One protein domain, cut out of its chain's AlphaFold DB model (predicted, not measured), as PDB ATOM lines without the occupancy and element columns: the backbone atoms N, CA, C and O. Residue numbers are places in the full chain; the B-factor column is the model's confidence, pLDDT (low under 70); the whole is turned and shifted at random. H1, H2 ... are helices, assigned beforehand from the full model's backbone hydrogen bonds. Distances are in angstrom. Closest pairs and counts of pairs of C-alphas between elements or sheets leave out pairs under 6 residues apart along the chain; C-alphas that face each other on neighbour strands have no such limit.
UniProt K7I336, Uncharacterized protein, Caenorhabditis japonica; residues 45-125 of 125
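Overview. This is residues 45 to 125 of the 125 residues of an uncharacterized protein of Caenorhabditis japonica (UniProt K7I336). A long helix, H1, runs over the opening of a V made by H2 and H3, from the V's closed end toward its open end, without touching either arm. The V is a helical hairpin closed where residues 94 to 99 of H2 meet residues 104 to 108 of H3, and its arms spread from there; residues 83 to 92 of H2 and 110 to 123 of H3 stand free, as do residues 58 to 68 and 70 to 75 of H1. The printed part has 81 residues with three named helices, in the order H1, H2, H3, and no named strand; the class is all helix. The whole is loose, with a radius of gyration of the C-alphas of 14.6 A and spans of 41 by 29 by 18 A.

Along the chain. H1, the longest helix, holds residues 51 to 75 and measures 36.1 A from first to last C-alpha, beginning with C-alpha 51 at (110.328, 193.142, 151.713). H2 holds residues 83 to 99 and measures 24.1 A, beginning with C-alpha 83 at (130.089, 203.693, 165.349). H3 holds residues 102 to 123 and measures 31.9 A, ending with C-alpha 123 at (114.648, 214.033, 176.549).

Arrangement. H1 touches no helix. H1 and H3 are near each other, with 6 pairs of C-alphas within 10 A. H1 and H2 are apart. H2 and H3 touch and form a hairpin; their closest C-alphas, those of Ala 98 and Ala 105, are 4.5 A apart. They run opposite ways at a steep tilt of 40 degrees. In H2 and H3 every O i to N i+4 pair is within hydrogen-bond range; in H1, 20 of 21 are.

Size, cuts and confidence. The two C-alphas farthest apart, those of Gly 47 and Lys 125, are 42.3 A apart. The printed part has no cut. The link from H1 to H2 is short, with 7 residues, and that from H2 to H3 is tight, with 2. The mean pLDDT of the printed part is 96.8, and no printed residue is under 70.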
ATOM      1  N   LEU A  45     115.217 189.398 153.602       98.25
ATOM      2  CA  LEU A  45     113.772 189.365 153.340       98.25
ATOM      3  C   LEU A  45     113.322 190.161 152.107       98.25
ATOM      4  O   LEU A  45     112.116 190.246 151.862       98.25
ATOM      5  N   LYS A  46     114.237 190.702 151.291       97.00
ATOM      6  CA  LYS A  46     113.903 191.513 150.097       97.00
ATOM      7  C   LYS A  46     112.870 190.874 149.164       97.00
ATOM      8  O   LYS A  46     112.020 191.585 148.641       97.00
ATOM      9  N   GLY A  47     112.952 189.561 148.940       95.94
ATOM     10  CA  GLY A  47     112.040 188.817 148.056       95.94
ATOM     11  C   GLY A  47     110.777 188.276 148.736       95.94
ATOM     12  O   GLY A  47     110.001 187.571 148.100       95.94
ATOM     13  N   SER A  48     110.588 188.550 150.028       96.56
ATOM     14  CA  SER A  48     109.442 188.071 150.804       96.56
ATOM     15  C   SER A  48     108.234 189.011 150.697       96.56
ATOM     16  O   SER A  48     108.336 190.129 150.190       96.56
ATOM     17  N   SER A  49     107.092 188.596 151.251       95.38
ATOM     18  CA  SER A  49     105.875 189.418 151.314       95.38
ATOM     19  C   SER A  49     106.016 190.708 152.135       95.38
ATOM     20  O   SER A  49     105.201 191.610 151.968       95.38
ATOM     21  N   VAL A  50     107.038 190.818 152.993       96.38
ATOM     22  CA  VAL A  50     107.302 192.013 153.820       96.38
ATOM     23  C   VAL A  50     108.466 192.863 153.302       96.38
ATOM     24  O   VAL A  50     108.744 193.921 153.859       96.38
ATOM     25  N   GLY A  51     109.134 192.455 152.217       97.38
ATOM     26  CA  GLY A  51     110.328 193.142 151.713       97.38
ATOM     27  C   GLY A  51     110.083 194.604 151.316       97.38
ATOM     28  O   GLY A  51     110.918 195.465 151.584       97.38
ATOM     29  N   SER A  52     108.923 194.912 150.727       97.88
ATOM     30  CA  SER A  52     108.542 196.290 150.380       97.88
ATOM     31  C   SER A  52     108.280 197.158 151.611       97.88
ATOM     32  O   SER A  52     108.633 198.336 151.603       97.88
ATOM     33  N   VAL A  53     107.707 196.578 152.669       96.69
ATOM     34  CA  VAL A  53     107.453 197.262 153.942       96.69
ATOM     35  C   VAL A  53     108.775 197.596 154.623       96.69
ATOM     36  O   VAL A  53     109.013 198.761 154.913       96.69
ATOM     37  N   ILE A  54     109.673 196.615 154.770       97.50
ATOM     38  CA  ILE A  54     111.008 196.828 155.355       97.50
ATOM     39  C   ILE A  54     111.780 197.884 154.560       97.50
ATOM     40  O   ILE A  54     112.401 198.762 155.146       97.50
ATOM     41  N   LYS A  55     111.714 197.850 153.220       98.31
ATOM     42  CA  LYS A  55     112.354 198.877 152.389       98.31
ATOM     43  C   LYS A  55     111.796 200.271 152.680       98.31
ATOM     44  O   LYS A  55     112.575 201.210 152.771       98.31
ATOM     45  N   LYS A  56     110.471 200.410 152.787       97.56
ATOM     46  CA  LYS A  56     109.841 201.698 153.091       97.56
ATOM     47  C   LYS A  56     110.311 202.223 154.451       97.56
ATOM     48  O   LYS A  56     110.745 203.362 154.517       97.56
ATOM     49  N   MET A  57     110.278 201.382 155.484       95.19
ATOM     50  CA  MET A  57     110.744 201.748 156.827       95.19
ATOM     51  C   MET A  57     112.221 202.146 156.816       95.19
ATOM     52  O   MET A  57     112.600 203.149 157.398       95.19
ATOM     53  N   TRP A  58     113.050 201.420 156.062       97.94
ATOM     54  CA  TRP A  58     114.455 201.778 155.905       97.94
ATOM     55  C   TRP A  58     114.664 203.130 155.212       97.94
ATOM     56  O   TRP A  58     115.630 203.831 155.495       97.94
ATOM     57  N   ASP A  59     113.806 203.483 154.257       97.94
ATOM     58  CA  ASP A  59     113.891 204.779 153.589       97.94
ATOM     59  C   ASP A  59     113.469 205.924 154.530       97.94
ATOM     60  O   ASP A  59     114.119 206.964 154.500       97.94
ATOM     61  N   GLU A  60     112.474 205.710 155.399       95.31
ATOM     62  CA  GLU A  60     112.095 206.649 156.475       95.31
ATOM     63  C   GLU A  60     113.246 206.825 157.486       95.31
ATOM     64  O   GLU A  60     113.643 207.945 157.798       95.31
ATOM     65  N   GLU A  61     113.880 205.726 157.895       96.00
ATOM     66  CA  GLU A  61     115.004 205.739 158.839       96.00
ATOM     67  C   GLU A  61     116.211 206.554 158.337       96.00
ATOM     68  O   GLU A  61     116.884 207.255 159.094       96.00
ATOM     69  N   LYS A  62     116.480 206.533 157.026       97.94
ATOM     70  CA  LYS A  62     117.551 207.359 156.440       97.94
ATOM     71  C   LYS A  62     117.287 208.853 156.613       97.94
ATOM     72  O   LYS A  62     118.246 209.616 156.722       97.94
ATOM     73  N   GLU A  63     116.024 209.276 156.621       97.94
ATOM     74  CA  GLU A  63     115.656 210.674 156.864       97.94
ATOM     75  C   GLU A  63     115.879 211.061 158.335       97.94
ATOM     76  O   GLU A  63     116.327 212.180 158.617       97.94
ATOM     77  N   HIS A  64     115.639 210.137 159.272       97.12
ATOM     78  CA  HIS A  64     115.960 210.345 160.685       97.12
ATOM     79  C   HIS A  64     117.470 210.486 160.901       97.12
ATOM     80  O   HIS A  64     117.926 211.483 161.473       97.12
ATOM     81  N   LEU A  65     118.268 209.563 160.353       97.69
ATOM     82  CA  LEU A  65     119.726 209.629 160.447       97.69
ATOM     83  C   LEU A  65     120.283 210.915 159.809       97.69
ATOM     84  O   LEU A  65     121.129 211.575 160.410       97.69
ATOM     85  N   ASP A  66     119.779 211.326 158.640       98.38
ATOM     86  CA  ASP A  66     120.160 212.596 158.000       98.38
ATOM     87  C   ASP A  66     119.807 213.817 158.872       98.38
ATOM     88  O   ASP A  66     120.571 214.786 158.959       98.38
ATOM     89  N   THR A  67     118.681 213.769 159.584       97.81
ATOM     90  CA  THR A  67     118.324 214.802 160.565       97.81
ATOM     91  C   THR A  67     119.340 214.852 161.706       97.81
ATOM     92  O   THR A  67     119.807 215.939 162.066       97.81
ATOM     93  N   MET A  68     119.747 213.696 162.232       97.56
ATOM     94  CA  MET A  68     120.746 213.620 163.298       97.56
ATOM     95  C   MET A  68     122.136 214.079 162.847       97.56
ATOM     96  O   MET A  68     122.793 214.813 163.584       97.56
ATOM     97  N   GLU A  69     122.551 213.747 161.625       98.06
ATOM     98  CA  GLU A  69     123.786 214.240 160.996       98.06
ATOM     99  C   GLU A  69     123.793 215.775 160.891       98.06
ATOM    100  O   GLU A  69     124.748 216.448 161.296       98.06
ATOM    101  N   LYS A  70     122.683 216.368 160.429       98.44
ATOM    102  CA  LYS A  70     122.521 217.830 160.362       98.44
ATOM    103  C   LYS A  70     122.588 218.477 161.744       98.44
ATOM    104  O   LYS A  70     123.190 219.545 161.890       98.44
ATOM    105  N   LEU A  71     121.979 217.859 162.757       98.06
ATOM    106  CA  LEU A  71     122.029 218.347 164.137       98.06
ATOM    107  C   LEU A  71     123.443 218.245 164.720       98.06
ATOM    108  O   LEU A  71     123.918 219.216 165.316       98.06
ATOM    109  N   ALA A  72     124.137 217.128 164.499       97.94
ATOM    110  CA  ALA A  72     125.517 216.936 164.928       97.94
ATOM    111  C   ALA A  72     126.448 217.989 164.320       97.94
ATOM    112  O   ALA A  72     127.172 218.668 165.055       97.94
ATOM    113  N   ALA A  73     126.340 218.223 163.010       98.06
ATOM    114  CA  ALA A  73     127.090 219.267 162.320       98.06
ATOM    115  C   ALA A  73     126.770 220.667 162.869       98.06
ATOM    116  O   ALA A  73     127.676 221.434 163.199       98.06
ATOM    117  N   LYS A  74     125.482 220.996 163.038       97.94
ATOM    118  CA  LYS A  74     125.032 222.298 163.563       97.94
ATOM    119  C   LYS A  74     125.578 222.596 164.960       97.94
ATOM    120  O   LYS A  74     125.854 223.755 165.273       97.94
ATOM    121  N   HIS A  75     125.709 221.574 165.801       96.88
ATOM    122  CA  HIS A  75     126.128 221.712 167.194       96.88
ATOM    123  C   HIS A  75     127.596 221.336 167.449       96.88
ATOM    124  O   HIS A  75     128.024 221.384 168.604       96.88
ATOM    125  N   ASN A  76     128.370 221.036 166.397       97.00
ATOM    126  CA  ASN A  76     129.763 220.571 166.461       97.00
ATOM    127  C   ASN A  76     129.946 219.345 167.373       97.00
ATOM    128  O   ASN A  76     130.901 219.263 168.145       97.00
ATOM    129  N   VAL A  77     129.002 218.407 167.309       97.56
ATOM    130  CA  VAL A  77     129.017 217.185 168.113       97.56
ATOM    131  C   VAL A  77     129.715 216.076 167.325       97.56
ATOM    132  O   VAL A  77     129.238 215.714 166.250       97.56
ATOM    133  N   PRO A  78     130.834 215.516 167.817       94.94
ATOM    134  CA  PRO A  78     131.496 214.412 167.141       94.94
ATOM    135  C   PRO A  78     130.710 213.110 167.321       94.94
ATOM    136  O   PRO A  78     130.162 212.828 168.391       94.94
ATOM    137  N   HIS A  79     130.728 212.266 166.292       93.69
ATOM    138  CA  HIS A  79     130.223 210.901 166.405       93.69
ATOM    139  C   HIS A  79     131.116 210.056 167.318       93.69
ATOM    140  O   HIS A  79     132.291 210.355 167.553       93.69
ATOM    141  N   THR A  80     130.563 208.961 167.832       91.94
ATOM    142  CA  THR A  80     131.347 208.008 168.617       91.94
ATOM    143  C   THR A  80     132.336 207.244 167.734       91.94
ATOM    144  O   THR A  80     132.001 206.769 166.654       91.94
ATOM    145  N   VAL A  81     133.563 207.049 168.220       95.00
ATOM    146  CA  VAL A  81     134.581 206.231 167.531       95.00
ATOM    147  C   VAL A  81     134.167 204.760 167.391       95.00
ATOM    148  O   VAL A  81     134.708 204.040 166.559       95.00
ATOM    149  N   PHE A  82     133.192 204.317 168.190       95.50
ATOM    150  CA  PHE A  82     132.653 202.959 168.154       95.50
ATOM    151  C   PHE A  82     131.569 202.750 167.090       95.50
ATOM    152  O   PHE A  82     131.154 201.606 166.896       95.50
ATOM    153  N   SER A  83     131.139 203.799 166.372       94.31
ATOM    154  CA  SER A  83     130.089 203.693 165.349       94.31
ATOM    155  C   SER A  83     130.332 202.552 164.354       94.31
ATOM    156  O   SER A  83     129.403 201.779 164.145       94.31
ATOM    157  N   PRO A  84     131.551 202.324 163.813       95.75
ATOM    158  CA  PRO A  84     131.779 201.217 162.881       95.75
ATOM    159  C   PRO A  84     131.487 199.836 163.482       95.75
ATOM    160  O   PRO A  84     130.911 198.979 162.817       95.75
ATOM    161  N   VAL A  85     131.851 199.621 164.751       97.81
ATOM    162  CA  VAL A  85     131.621 198.344 165.447       97.81
ATOM    163  C   VAL A  85     130.129 198.139 165.686       97.81
ATOM    164  O   VAL A  85     129.598 197.064 165.404       97.81
ATOM    165  N   PHE A  86     129.438 199.178 166.153       96.50
ATOM    166  CA  PHE A  86     127.998 199.117 166.391       96.50
ATOM    167  C   PHE A  86     127.206 198.961 165.096       96.50
ATOM    168  O   PHE A  86     126.266 198.176 165.073       96.50
ATOM    169  N   SER A  87     127.625 199.590 163.995       97.62
ATOM    170  CA  SER A  87     126.995 199.400 162.686       97.62
ATOM    171  C   SER A  87     127.071 197.952 162.205       97.62
ATOM    172  O   SER A  87     126.094 197.432 161.670       97.62
ATOM    173  N   VAL A  88     128.211 197.282 162.406       98.50
ATOM    174  CA  VAL A  88     128.356 195.858 162.063       98.50
ATOM    175  C   VAL A  88     127.473 194.991 162.961       98.50
ATOM    176  O   VAL A  88     126.779 194.109 162.458       98.50
ATOM    177  N   ALA A  89     127.458 195.256 164.271       98.56
ATOM    178  CA  ALA A  89     126.626 194.516 165.218       98.56
ATOM    179  C   ALA A  89     125.123 194.683 164.924       98.56
ATOM    180  O   ALA A  89     124.386 193.700 164.905       98.56
ATOM    181  N   ALA A  90     124.686 195.906 164.629       98.50
ATOM    182  CA  ALA A  90     123.313 196.234 164.263       98.50
ATOM    183  C   ALA A  90     122.895 195.554 162.951       98.50
ATOM    184  O   ALA A  90     121.844 194.921 162.884       98.50
ATOM    185  N   TYR A  91     123.758 195.575 161.931       98.81
ATOM    186  CA  TYR A  91     123.508 194.835 160.694       98.81
ATOM    187  C   TYR A  91     123.381 193.327 160.941       98.81
ATOM    188  O   TYR A  91     122.451 192.690 160.446       98.81
ATOM    189  N   ALA A  92     124.282 192.752 161.744       98.81
ATOM    190  CA  ALA A  92     124.231 191.338 162.106       98.81
ATOM    191  C   ALA A  92     122.949 190.984 162.880       98.81
ATOM    192  O   ALA A  92     122.360 189.935 162.623       98.81
ATOM    193  N   LEU A  93     122.478 191.863 163.770       98.69
ATOM    194  CA  LEU A  93     121.195 191.719 164.461       98.69
ATOM    195  C   LEU A  93     120.011 191.767 163.480       98.69
ATOM    196  O   LEU A  93     119.098 190.945 163.574       98.69
ATOM    197  N   GLY A  94     120.044 192.672 162.500       98.62
ATOM    198  CA  GLY A  94     119.044 192.747 161.435       98.62
ATOM    199  C   GLY A  94     118.975 191.468 160.599       98.62
ATOM    200  O   GLY A  94     117.902 190.895 160.421       98.62
ATOM    201  N   VAL A  95     120.128 190.957 160.161       98.81
ATOM    202  CA  VAL A  95     120.214 189.663 159.464       98.81
ATOM    203  C   VAL A  95     119.702 188.531 160.357       98.81
ATOM    204  O   VAL A  95     118.862 187.743 159.931       98.81
ATOM    205  N   GLY A  96     120.178 188.457 161.602       98.69
ATOM    206  CA  GLY A  96     119.817 187.403 162.549       98.69
ATOM    207  C   GLY A  96     118.319 187.359 162.844       98.69
ATOM    208  O   GLY A  96     117.718 186.290 162.788       98.69
ATOM    209  N   SER A  97     117.698 188.516 163.086       98.56
ATOM    210  CA  SER A  97     116.249 188.610 163.308       98.56
ATOM    211  C   SER A  97     115.446 188.212 162.070       98.56
ATOM    212  O   SER A  97     114.452 187.499 162.188       98.56
ATOM    213  N   ALA A  98     115.901 188.588 160.875       98.38
ATOM    214  CA  ALA A  98     115.247 188.218 159.626       98.38
ATOM    215  C   ALA A  98     115.376 186.730 159.270       98.38
ATOM    216  O   ALA A  98     114.463 186.167 158.663       98.38
ATOM    217  N   LEU A  99     116.457 186.066 159.689       98.50
ATOM    218  CA  LEU A  99     116.600 184.611 159.570       98.50
ATOM    219  C   LEU A  99     115.584 183.843 160.434       98.50
ATOM    220  O   LEU A  99     115.263 182.701 160.111       98.50
ATOM    221  N   LEU A 100     115.031 184.467 161.481       97.94
ATOM    222  CA  LEU A 100     113.918 183.917 162.269       97.94
ATOM    223  C   LEU A 100     112.550 184.093 161.581       97.94
ATOM    224  O   LEU A 100     111.525 183.707 162.140       97.94
ATOM    225  N   GLY A 101     112.518 184.660 160.372       96.50
ATOM    226  CA  GLY A 101     111.304 184.908 159.602       96.50
ATOM    227  C   GLY A 101     110.757 186.324 159.773       96.50
ATOM    228  O   GLY A 101     111.359 187.189 160.412       96.50
ATOM    229  N   LYS A 102     109.586 186.574 159.171       96.88
ATOM    230  CA  LYS A 102     108.968 187.909 159.166       96.88
ATOM    231  C   LYS A 102     108.617 188.377 160.582       96.88
ATOM    232  O   LYS A 102     108.799 189.547 160.887       96.88
ATOM    233  N   GLU A 103     108.153 187.482 161.452       97.75
ATOM    234  CA  GLU A 103     107.782 187.814 162.827       97.75
ATOM    235  C   GLU A 103     109.010 188.217 163.646       97.75
ATOM    236  O   GLU A 103     108.947 189.195 164.384       97.75
ATOM    237  N   GLY A 104     110.138 187.518 163.469       98.12
ATOM    238  CA  GLY A 104     111.402 187.863 164.121       98.12
ATOM    239  C   GLY A 104     111.931 189.228 163.685       98.12
ATOM    240  O   GLY A 104     112.290 190.045 164.534       98.12
ATOM    241  N   ALA A 105     111.905 189.508 162.378       97.75
ATOM    242  CA  ALA A 105     112.262 190.822 161.850       97.75
ATOM    243  C   ALA A 105     111.357 191.925 162.422       97.75
ATOM    244  O   ALA A 105     111.852 192.877 163.018       97.75
ATOM    245  N   MET A 106     110.033 191.770 162.322       97.12
ATOM    246  CA  MET A 106     109.095 192.794 162.790       97.12
ATOM    247  C   MET A 106     109.152 192.999 164.310       97.12
ATOM    248  O   MET A 106     109.013 194.128 164.769       97.12
ATOM    249  N   ALA A 107     109.398 191.948 165.100       98.12
ATOM    250  CA  ALA A 107     109.585 192.081 166.545       98.12
ATOM    251  C   ALA A 107     110.853 192.880 166.885       98.12
ATOM    252  O   ALA A 107     110.809 193.754 167.749       98.12
ATOM    253  N   CYS A 108     111.964 192.625 166.181       97.81
ATOM    254  CA  CYS A 108     113.190 193.410 166.328       97.81
ATOM    255  C   CYS A 108     112.954 194.882 165.969       97.81
ATOM    256  O   CYS A 108     113.384 195.768 166.699       97.81
ATOM    257  N   THR A 109     112.243 195.129 164.871       95.38
ATOM    258  CA  THR A 109     111.861 196.467 164.418       95.38
ATOM    259  C   THR A 109     111.050 197.209 165.479       95.38
ATOM    260  O   THR A 109     111.452 198.283 165.904       95.38
ATOM    261  N   ILE A 110     109.965 196.610 165.982       96.50
ATOM    262  CA  ILE A 110     109.123 197.231 167.016       96.50
ATOM    263  C   ILE A 110     109.940 197.553 168.273       96.50
ATOM    264  O   ILE A 110     109.815 198.647 168.811       96.50
ATOM    265  N   ALA A 111     110.797 196.629 168.719       97.62
ATOM    266  CA  ALA A 111     111.607 196.831 169.917       97.62
ATOM    267  C   ALA A 111     112.596 198.005 169.781       97.62
ATOM    268  O   ALA A 111     112.829 198.726 170.749       97.62
ATOM    269  N   VAL A 112     113.179 198.195 168.595       96.38
ATOM    270  CA  VAL A 112     114.101 199.308 168.319       96.38
ATOM    271  C   VAL A 112     113.350 200.636 168.271       96.38
ATOM    272  O   VAL A 112     113.750 201.570 168.961       96.38
ATOM    273  N   GLU A 113     112.240 200.698 167.536       95.12
ATOM    274  CA  GLU A 113     111.415 201.909 167.410       95.12
ATOM    275  C   GLU A 113     110.843 202.362 168.759       95.12
ATOM    276  O   GLU A 113     110.850 203.549 169.085       95.12
ATOM    277  N   GLU A 114     110.386 201.418 169.589       97.38
ATOM    278  CA  GLU A 114     109.885 201.726 170.929       97.38
ATOM    279  C   GLU A 114     110.992 202.302 171.818       97.38
ATOM    280  O   GLU A 114     110.774 203.295 172.518       97.38
ATOM    281  N   LEU A 115     112.198 201.730 171.754       96.50
ATOM    282  CA  LEU A 115     113.332 202.215 172.530       96.50
ATOM    283  C   LEU A 115     113.773 203.613 172.076       96.50
ATOM    284  O   LEU A 115     114.005 204.470 172.929       96.50
ATOM    285  N   ILE A 116     113.874 203.860 170.768       95.69
ATOM    286  CA  ILE A 116     114.208 205.182 170.212       95.69
ATOM    287  C   ILE A 116     113.147 206.209 170.629       95.69
ATOM    288  O   ILE A 116     113.472 207.235 171.233       95.69
ATOM    289  N   GLY A 117     111.864 205.894 170.430       95.12
ATOM    290  CA  GLY A 117     110.760 206.765 170.831       95.12
ATOM    291  C   GLY A 117     110.734 207.052 172.337       95.12
ATOM    292  O   GLY A 117     110.408 208.166 172.759       95.12
ATOM    293  N   GLN A 118     111.115 206.081 173.172       96.12
ATOM    294  CA  GLN A 118     111.262 206.293 174.610       96.12
ATOM    295  C   GLN A 118     112.395 207.277 174.931       96.12
ATOM    296  O   GLN A 118     112.184 208.172 175.752       96.12
ATOM    297  N   HIS A 119     113.550 207.170 174.265       95.31
ATOM    298  CA  HIS A 119     114.654 208.120 174.443       95.31
ATOM    299  C   HIS A 119     114.223 209.542 174.083       95.31
ATOM    300  O   HIS A 119     114.441 210.454 174.882       95.31
ATOM    301  N   TYR A 120     113.529 209.726 172.958       95.19
ATOM    302  CA  TYR A 120     112.995 211.034 172.574       95.19
ATOM    303  C   TYR A 120     112.038 211.602 173.623       95.19
ATOM    304  O   TYR A 120     112.177 212.752 174.037       95.19
ATOM    305  N   ASN A 121     111.101 210.794 174.120       96.31
ATOM    306  CA  ASN A 121     110.168 211.236 175.158       96.31
ATOM    307  C   ASN A 121     110.869 211.591 176.474       96.31
ATOM    308  O   ASN A 121     110.469 212.541 177.152       96.31
ATOM    309  N   ASP A 122     111.903 210.844 176.852       95.06
ATOM    310  CA  ASP A 122     112.661 211.101 178.074       95.06
ATOM    311  C   ASP A 122     113.504 212.379 177.981       95.06
ATOM    312  O   ASP A 122     113.723 213.035 178.998       95.06
ATOM    313  N   GLN A 123     113.918 212.783 176.781       94.50
ATOM    314  CA  GLN A 123     114.648 214.033 176.549       94.50
ATOM    315  C   GLN A 123     113.770 215.289 176.608       94.50
ATOM    316  O   GLN A 123     114.297 216.396 176.727       94.50
ATOM    317  N   LEU A 124     112.445 215.136 176.522       92.38
ATOM    318  CA  LEU A 124     111.487 216.239 176.648       92.38
ATOM    319  C   LEU A 124     111.140 216.579 178.107       92.38
ATOM    320  O   LEU A 124     110.467 217.586 178.343       92.38
ATOM    321  N   LYS A 125     111.548 215.740 179.064       87.25
ATOM    322  CA  LYS A 125     111.277 215.896 180.503       87.25
ATOM    323  C   LYS A 125     112.326 216.773 181.184       87.25
ATOM    324  O   LYS A 125     111.916 217.555 182.070       87.25
TER     325      LYS A 125